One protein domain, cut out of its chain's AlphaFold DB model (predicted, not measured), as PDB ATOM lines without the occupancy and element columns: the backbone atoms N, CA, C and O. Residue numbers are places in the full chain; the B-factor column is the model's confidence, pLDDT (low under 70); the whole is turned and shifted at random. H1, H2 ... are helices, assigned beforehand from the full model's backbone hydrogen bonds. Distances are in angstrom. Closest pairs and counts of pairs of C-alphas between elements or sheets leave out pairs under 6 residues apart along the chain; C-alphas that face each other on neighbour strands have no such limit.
ATOM      1  N   ASN A   2      26.931  27.169 138.397       75.19
ATOM      2  CA  ASN A   2      27.096  26.718 137.008       75.19
ATOM      3  C   ASN A   2      28.050  27.659 136.255       75.19
ATOM      4  O   ASN A   2      27.640  28.414 135.372       75.19
ATOM      5  N   GLU A   3      29.322  27.662 136.653       83.12
ATOM      6  CA  GLU A   3      30.349  28.583 136.136       83.12
ATOM      7  C   GLU A   3      30.566  28.446 134.623       83.12
ATOM      8  O   GLU A   3      30.773  29.437 133.921       83.12
ATOM      9  N   THR A   4      30.445  27.226 134.104       89.88
ATOM     10  CA  THR A   4      30.523  26.917 132.672       89.88
ATOM     11  C   THR A   4      29.426  27.637 131.882       89.88
ATOM     12  O   THR A   4      29.711  28.324 130.903       89.88
ATOM     13  N   LEU A   5      28.176  27.581 132.349       91.62
ATOM     14  CA  LEU A   5      27.042  28.249 131.703       91.62
ATOM     15  C   LEU A   5      27.157  29.781 131.746       91.62
ATOM     16  O   LEU A   5      26.729  30.458 130.810       91.62
ATOM     17  N   LEU A   6      27.747  30.340 132.807       92.19
ATOM     18  CA  LEU A   6      28.022  31.778 132.913       92.19
ATOM     19  C   LEU A   6      29.057  32.241 131.878       92.19
ATOM     20  O   LEU A   6      28.853  33.280 131.244       92.19
ATOM     21  N   LYS A   7      30.119  31.456 131.656       92.94
ATOM     22  CA  LYS A   7      31.117  31.721 130.605       92.94
ATOM     23  C   LYS A   7      30.487  31.661 129.214       92.94
ATOM     24  O   LYS A   7      30.579  32.631 128.464       92.94
ATOM     25  N   ILE A   8      29.729  30.601 128.930       93.44
ATOM     26  CA  ILE A   8      28.998  30.447 127.662       93.44
ATOM     27  C   ILE A   8      28.062  31.646 127.430       93.44
ATOM     28  O   ILE A   8      28.027  32.222 126.341       93.44
ATOM     29  N   ARG A   9      27.336  32.100 128.465       94.00
ATOM     30  CA  ARG A   9      26.501  33.312 128.395       94.00
ATOM     31  C   ARG A   9      27.306  34.555 128.015       94.00
ATOM     32  O   ARG A   9      26.811  35.364 127.228       94.00
ATOM     33  N   ALA A  10      28.494  34.743 128.583       93.38
ATOM     34  CA  ALA A  10      29.348  35.885 128.270       93.38
ATOM     35  C   ALA A  10      29.813  35.856 126.803       93.38
ATOM     36  O   ALA A  10      29.726  36.874 126.116       93.38
ATOM     37  N   GLU A  11      30.207  34.687 126.298       94.62
ATOM     38  CA  GLU A  11      30.608  34.496 124.900       94.62
ATOM     39  C   GLU A  11      29.459  34.746 123.920       94.62
ATOM     40  O   GLU A  11      29.613  35.498 122.956       94.62
ATOM     41  N   MET A  12      28.271  34.192 124.192       94.12
ATOM     42  CA  MET A  12      27.080  34.471 123.383       94.12
ATOM     43  C   MET A  12      26.728  35.957 123.399       94.12
ATOM     44  O   MET A  12      26.385  36.517 122.362       94.12
ATOM     45  N   LYS A  13      26.845  36.626 124.556       92.06
ATOM     46  CA  LYS A  13      26.596  38.069 124.666       92.06
ATOM     47  C   LYS A  13      27.582  38.881 123.821       92.06
ATOM     48  O   LYS A  13      27.154  39.875 123.248       92.06
ATOM     49  N   LYS A  14      28.849  38.459 123.718       92.62
ATOM     50  CA  LYS A  14      29.872  39.108 122.875       92.62
ATOM     51  C   LYS A  14      29.541  39.013 121.382       92.62
ATOM     52  O   LYS A  14      29.773  39.968 120.654       92.62
ATOM     53  N   LYS A  15      28.982  37.883 120.938       90.75
ATOM     54  CA  LYS A  15      28.565  37.661 119.540       90.75
ATOM     55  C   LYS A  15      27.216  38.308 119.198       90.75
ATOM     56  O   LYS A  15      26.875  38.447 118.028       90.75
ATOM     57  N   ARG A  16      26.412  38.657 120.208       91.38
ATOM     58  CA  ARG A  16      25.044  39.148 120.025       91.38
ATOM     59  C   ARG A  16      25.043  40.600 119.524       91.38
ATOM     60  O   ARG A  16      25.669  41.444 120.167       91.38
ATOM     61  N   PRO A  17      24.295  40.926 118.455       90.62
ATOM     62  CA  PRO A  17      24.160  42.303 117.992       90.62
ATOM     63  C   PRO A  17      23.380  43.155 119.010       90.62
ATOM     64  O   PRO A  17      22.663  42.638 119.870       90.62
ATOM     65  N   SER A  18      23.498  44.480 118.905       88.44
ATOM     66  CA  SER A  18      22.833  45.442 119.800       88.44
ATOM     67  C   SER A  18      21.312  45.527 119.616       88.44
ATOM     68  O   SER A  18      20.639  46.085 120.477       88.44
ATOM     69  N   PHE A  19      20.770  44.936 118.543       90.56
ATOM     70  CA  PHE A  19      19.345  44.943 118.189       90.56
ATOM     71  C   PHE A  19      18.728  46.342 118.194       90.56
ATOM     72  O   PHE A  19      17.772  46.619 118.919       90.56
ATOM     73  N   VAL A  20      19.258  47.223 117.354       89.25
ATOM     74  CA  VAL A  20      18.686  48.557 117.163       89.25
ATOM     75  C   VAL A  20      17.572  48.510 116.120       89.25
ATOM     76  O   VAL A  20      17.590  47.688 115.201       89.25
ATOM     77  N   ARG A  21      16.574  49.386 116.263       88.75
ATOM     78  CA  ARG A  21      15.576  49.625 115.213       88.75
ATOM     79  C   ARG A  21      16.255  49.996 113.888       88.75
ATOM     80  O   ARG A  21      17.253  50.710 113.872       88.75
ATOM     81  N   SER A  22      15.666  49.561 112.773       85.81
ATOM     82  CA  SER A  22      16.052  50.016 111.429       85.81
ATOM     83  C   SER A  22      16.169  51.542 111.397       85.81
ATOM     84  O   SER A  22      15.217  52.221 111.780       85.81
ATOM     85  N   GLU A  23      17.325  52.053 110.961       79.62
ATOM     86  CA  GLU A  23      17.656  53.488 110.880       79.62
ATOM     87  C   GLU A  23      17.676  54.261 112.215       79.62
ATOM     88  O   GLU A  23      17.814  55.482 112.195       79.62
ATOM     89  N   GLY A  24      17.587  53.593 113.375       76.12
ATOM     90  CA  GLY A  24      17.624  54.265 114.685       76.12
ATOM     91  C   GLY A  24      18.965  54.927 114.995       76.12
ATOM     92  O   GLY A  24      19.004  56.077 115.404       76.12
ATOM     93  N   ASN A  25      20.067  54.265 114.635       70.31
ATOM     94  CA  ASN A  25      21.419  54.816 114.784       70.31
ATOM     95  C   ASN A  25      21.800  55.836 113.693       70.31
ATOM     96  O   ASN A  25      22.955  56.263 113.627       70.31
ATOM     97  N   SER A  26      20.893  56.168 112.770       71.69
ATOM     98  CA  SER A  26      21.204  57.112 111.701       71.69
ATOM     99  C   SER A  26      21.195  58.534 112.250       71.69
ATOM    100  O   SER A  26      20.213  58.969 112.853       71.69
ATOM    101  N   LYS A  27      22.266  59.292 111.986       64.44
ATOM    102  CA  LYS A  27      22.394  60.706 112.390       64.44
ATOM    103  C   LYS A  27      21.226  61.569 111.891       64.44
ATOM    104  O   LYS A  27      20.876  62.551 112.539       64.44
ATOM    105  N   ASN A  28      20.593  61.173 110.784       64.56
ATOM    106  CA  ASN A  28      19.462  61.889 110.191       64.56
ATOM    107  C   ASN A  28      18.131  61.644 110.914       64.56
ATOM    108  O   ASN A  28      17.186  62.408 110.726       64.56
ATOM    109  N   THR A  29      18.034  60.626 111.771       65.19
ATOM    110  CA  THR A  29      16.756  60.188 112.339       65.19
ATOM    111  C   THR A  29      16.674  60.480 113.834       65.19
ATOM    112  O   THR A  29      16.345  59.611 114.632       65.19
ATOM    113  N   ARG A  30      16.876  61.748 114.228       69.62
ATOM    114  CA  ARG A  30      16.729  62.219 115.627       69.62
ATOM    115  C   ARG A  30      15.350  61.918 116.243       69.62
ATOM    116  O   ARG A  30      15.200  61.923 117.459       69.62
ATOM    117  N   ARG A  31      14.338  61.662 115.407       77.44
ATOM    118  CA  ARG A  31      12.968  61.294 115.813       77.44
ATOM    119  C   ARG A  31      12.809  59.815 116.176       77.44
ATOM    120  O   ARG A  31      11.820  59.454 116.808       77.44
ATOM    121  N   THR A  32      13.719  58.948 115.734       77.75
ATOM    122  CA  THR A  32      13.594  57.503 115.932       77.75
ATOM    123  C   THR A  32      14.466  57.050 117.089       77.75
ATOM    124  O   THR A  32      15.680  57.157 117.038       77.75
ATOM    125  N   ASN A  33      13.828  56.471 118.104       81.88
ATOM    126  CA  ASN A  33      14.529  55.851 119.223       81.88
ATOM    127  C   ASN A  33      15.185  54.522 118.817       81.88
ATOM    128  O   ASN A  33      14.636  53.770 118.004       81.88
ATOM    129  N   ASP A  34      16.264  54.168 119.515       86.38
ATOM    130  CA  ASP A  34      17.013  52.916 119.321       86.38
ATOM    131  C   ASP A  34      16.251  51.651 119.747       86.38
ATOM    132  O   ASP A  34      16.672  50.528 119.466       86.38
ATOM    133  N   SER A  35      15.106  51.816 120.415       89.69
ATOM    134  CA  SER A  35      14.255  50.716 120.869       89.69
ATOM    135  C   SER A  35      13.827  49.824 119.700       89.69
ATOM    136  O   SER A  35      13.147  50.280 118.777       89.69
ATOM    137  N   TRP A  36      14.194  48.539 119.763       91.12
ATOM    138  CA  TRP A  36      13.881  47.545 118.738       91.12
ATOM    139  C   TRP A  36      12.401  47.558 118.334       91.12
ATOM    140  O   TRP A  36      11.497  47.480 119.168       91.12
ATOM    141  N   ARG A  37      12.148  47.565 117.023       90.81
ATOM    142  CA  ARG A  37      10.824  47.354 116.431       90.81
ATOM    143  C   ARG A  37      10.961  46.389 115.267       90.81
ATOM    144  O   ARG A  37      11.881  46.519 114.463       90.81
ATOM    145  N   LYS A  38      10.021  45.447 115.153       91.88
ATOM    146  CA  LYS A  38       9.989  44.495 114.037       91.88
ATOM    147  C   LYS A  38       9.889  45.273 112.709       91.88
ATOM    148  O   LYS A  38       8.922  46.023 112.549       91.88
ATOM    149  N   PRO A  39      10.846  45.121 111.773       92.38
ATOM    150  CA  PRO A  39      10.796  45.815 110.490       92.38
ATOM    151  C   PRO A  39       9.641  45.269 109.639       92.38
ATOM    152  O   PRO A  39       9.444  44.056 109.553       92.38
ATOM    153  N   LYS A  40       8.865  46.172 109.029       91.88
ATOM    154  CA  LYS A  40       7.662  45.831 108.245       91.88
ATOM    155  C   LYS A  40       7.813  46.078 106.739       91.88
ATOM    156  O   LYS A  40       7.225  45.340 105.960       91.88
ATOM    157  N   GLY A  41       8.597  47.082 106.338       92.31
ATOM    158  CA  GLY A  41       8.698  47.531 104.943       92.31
ATOM    159  C   GLY A  41       9.219  46.459 103.983       92.31
ATOM    160  O   GLY A  41      10.085  45.659 104.351       92.31
ATOM    161  N   ARG A  42       8.706  46.461 102.746       92.75
ATOM    162  CA  ARG A  42       9.055  45.480 101.706       92.75
ATOM    163  C   ARG A  42      10.556  45.481 101.411       92.75
ATOM    164  O   ARG A  42      11.170  44.414 101.454       92.75
ATOM    165  N   ASP A  43      11.131  46.667 101.251       91.06
ATOM    166  CA  ASP A  43      12.527  46.870 100.840       91.06
ATOM    167  C   ASP A  43      13.513  46.901 102.010       91.06
ATOM    168  O   ASP A  43      14.722  47.027 101.824       91.06
ATOM    169  N   ASN A  44      13.012  46.744 103.237       89.81
ATOM    170  CA  ASN A  44      13.844  46.793 104.423       89.81
ATOM    171  C   ASN A  44      14.814  45.593 104.457       89.81
ATOM    172  O   ASN A  44      14.393  44.436 104.562       89.81
ATOM    173  N   LYS A  45      16.117  45.888 104.398       89.50
ATOM    174  CA  LYS A  45      17.210  44.905 104.400       89.50
ATOM    175  C   LYS A  45      17.219  44.037 105.662       89.50
ATOM    176  O   LYS A  45      17.424  42.826 105.556       89.50
ATOM    177  N   LEU A  46      16.825  44.604 106.802       91.00
ATOM    178  CA  LEU A  46      16.761  43.920 108.094       91.00
ATOM    179  C   LEU A  46      15.651  42.877 108.046       91.00
ATOM    180  O   LEU A  46      15.843  41.734 108.445       91.00
ATOM    181  N   ARG A  47      14.495  43.225 107.464       92.56
ATOM    182  CA  ARG A  47      13.394  42.269 107.242       92.56
ATOM    183  C   ARG A  47      13.815  41.140 106.299       92.56
ATOM    184  O   ARG A  47      13.478  39.987 106.556       92.56
ATOM    185  N   ARG A  48      14.548  41.477 105.232       92.25
ATOM    186  CA  ARG A  48      15.077  40.532 104.232       92.25
ATOM    187  C   ARG A  48      16.279  39.715 104.727       92.25
ATOM    188  O   ARG A  48      16.672  38.791 104.029       92.25
ATOM    189  N   ARG A  49      16.819  40.016 105.916       89.88
ATOM    190  CA  ARG A  49      17.990  39.355 106.524       89.88
ATOM    191  C   ARG A  49      19.233  39.400 105.637       89.88
ATOM    192  O   ARG A  49      19.951  38.412 105.509       89.88
ATOM    193  N   VAL A  50      19.471  40.550 105.012       88.75
ATOM    194  CA  VAL A  50      20.712  40.789 104.267       88.75
ATOM    195  C   VAL A  50      21.905  40.692 105.229       88.75
ATOM    196  O   VAL A  50      21.787  41.006 106.416       88.75
ATOM    197  N   ASN A  51      23.046  40.216 104.726       80.88
ATOM    198  CA  ASN A  51      24.249  40.010 105.529       80.88
ATOM    199  C   ASN A  51      24.665  41.290 106.284       80.88
ATOM    200  O   ASN A  51      24.567  42.393 105.751       80.88
ATOM    201  N   GLY A  52      25.134  41.131 107.524       77.31
ATOM    202  CA  GLY A  52      25.533  42.232 108.410       77.31
ATOM    203  C   GLY A  52      24.412  42.813 109.283       77.31
ATOM    204  O   GLY A  52      24.704  43.537 110.234       77.31
ATOM    205  N   GLU A  53      23.145  42.464 109.037       78.38
ATOM    206  CA  GLU A  53      22.008  43.011 109.784       78.38
ATOM    207  C   GLU A  53      21.393  41.992 110.766       78.38
ATOM    208  O   GLU A  53      20.809  40.972 110.397       78.38
ATOM    209  N   GLY A  54      21.518  42.271 112.066       82.44
ATOM    210  CA  GLY A  54      21.078  41.373 113.135       82.44
ATOM    211  C   GLY A  54      19.594  41.504 113.487       82.44
ATOM    212  O   GLY A  54      19.216  42.386 114.256       82.44
ATOM    213  N   VAL A  55      18.752  40.587 112.999       90.62
ATOM    214  CA  VAL A  55      17.333  40.492 113.399       90.62
ATOM    215  C   VAL A  55      17.177  39.721 114.705       90.62
ATOM    216  O   VAL A  55      17.770  38.657 114.873       90.62
ATOM    217  N   VAL A  56      16.320  40.200 115.612       93.19
ATOM    218  CA  VAL A  56      15.965  39.459 116.835       93.19
ATOM    219  C   VAL A  56      15.353  38.095 116.488       93.19
ATOM    220  O   VAL A  56      14.377  38.003 115.743       93.19
ATOM    221  N   SER A  57      15.905  37.027 117.066       91.81
ATOM    222  CA  SER A  57      15.440  35.644 116.909       91.81
ATOM    223  C   SER A  57      15.582  34.859 118.223       91.81
ATOM    224  O   SER A  57      16.351  35.250 119.106       91.81
ATOM    225  N   LYS A  58      14.866  33.728 118.359       91.50
ATOM    226  CA  LYS A  58      14.944  32.851 119.549       91.50
ATOM    227  C   LYS A  58      16.347  32.258 119.755       91.50
ATOM    228  O   LYS A  58      16.719  31.987 120.893       91.50
ATOM    229  N   GLY A  59      17.137  32.120 118.685       91.50
ATOM    230  CA  GLY A  59      18.496  31.568 118.729       91.50
ATOM    231  C   GLY A  59      19.500  32.412 119.522       91.50
ATOM    232  O   GLY A  59      20.493  31.886 119.999       91.50
ATOM    233  N   TYR A  60      19.218  33.699 119.745       92.69
ATOM    234  CA  TYR A  60      20.051  34.563 120.593       92.69
ATOM    235  C   TYR A  60      19.766  34.425 122.094       92.69
ATOM    236  O   TYR A  60      20.301  35.187 122.907       92.69
ATOM    237  N   SER A  61      18.868  33.514 122.473       92.31
ATOM    238  CA  SER A  61      18.509  33.302 123.866       92.31
ATOM    239  C   SER A  61      19.627  32.589 124.621       92.31
ATOM    240  O   SER A  61      20.242  31.652 124.126       92.31
ATOM    241  N   VAL A  62      19.873  33.029 125.853       93.19
ATOM    242  CA  VAL A  62      20.868  32.422 126.749       93.19
ATOM    243  C   VAL A  62      20.268  31.219 127.498       93.19
ATOM    244  O   VAL A  62      19.038  31.180 127.663       93.19
ATOM    245  N   PRO A  63      21.094  30.274 127.996       93.50
ATOM    246  CA  PRO A  63      20.636  29.117 128.749       93.50
ATOM    247  C   PRO A  63      19.726  29.534 129.906       93.50
ATOM    248  O   PRO A  63      20.021  30.521 130.590       93.50
ATOM    249  N   PRO A  64      18.617  28.811 130.130       91.62
ATOM    250  CA  PRO A  64      17.579  29.224 131.069       91.62
ATOM    251  C   PRO A  64      18.113  29.350 132.499       91.62
ATOM    252  O   PRO A  64      17.827  30.345 133.153       91.62
ATOM    253  N   ALA A  65      18.975  28.424 132.932       91.88
ATOM    254  CA  ALA A  65      19.538  28.395 134.283       91.88
ATOM    255  C   ALA A  65      20.361  29.641 134.659       91.88
ATOM    256  O   ALA A  65      20.493  29.957 135.835       91.88
ATOM    257  N   VAL A  66      20.933  30.346 133.675       92.69
ATOM    258  CA  VAL A  66      21.741  31.556 133.910       92.69
ATOM    259  C   VAL A  66      21.072  32.821 133.396       92.69
ATOM    260  O   VAL A  66      21.676  33.894 133.427       92.69
ATOM    261  N   ARG A  67      19.847  32.732 132.877       91.81
ATOM    262  CA  ARG A  67      19.102  33.885 132.377       91.81
ATOM    263  C   ARG A  67      18.697  34.767 133.561       91.81
ATOM    264  O   ARG A  67      18.241  34.268 134.575       91.81
ATOM    265  N   GLY A  68      18.887  36.080 133.444       90.00
ATOM    266  CA  GLY A  68      18.529  37.032 134.507       90.00
ATOM    267  C   GLY A  68      19.552  37.173 135.643       90.00
ATOM    268  O   GLY A  68      19.545  38.197 136.313       90.00
TER     269      GLY A  68
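AT A GLANCE: This is residues 2 to 68 of the 176 residues of the protein "50S ribosomal protein L32e" of archaeon (UniProt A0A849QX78). A loop-rich model with little regular structure: helix H1 makes one end of an elongated shape, a loose head of loops with the tiny H2 makes the other, and the last stretch folds back from the head to run beside H1. The printed part has 67 residues, with two named helices in the order H1, H2 and no named strand. The class is all helix, though the named elements hold only 17 of the 67 residues. The whole is loose, with a radius of gyration of the C-alphas of 14.8 A and spans of 44 by 24 by 17 A.

IN THESE COORDINATES: H1, residues 3 to 15, begins at C-alpha 3 (30.349, 28.583, 136.136) and is 19.0 A long from first to last C-alpha. H2, residues 45 to 48, ends at C-alpha 48 (15.077, 40.532, 104.232).

HOW THE PARTS SIT: H1 and H2 are apart, with no C-alpha of the one within 8 A of the other. In H1 every O i to N i+4 pair is within hydrogen-bond range; H2 is too short for such a pair.

THE WHOLE: The C-alphas farthest apart, of Asn 2 and Asn 28, are 44.9 A apart. The link from H1 to H2 is long, 29 residues. The printed part has no cut. Residues 27 to 30 have pLDDT under 70.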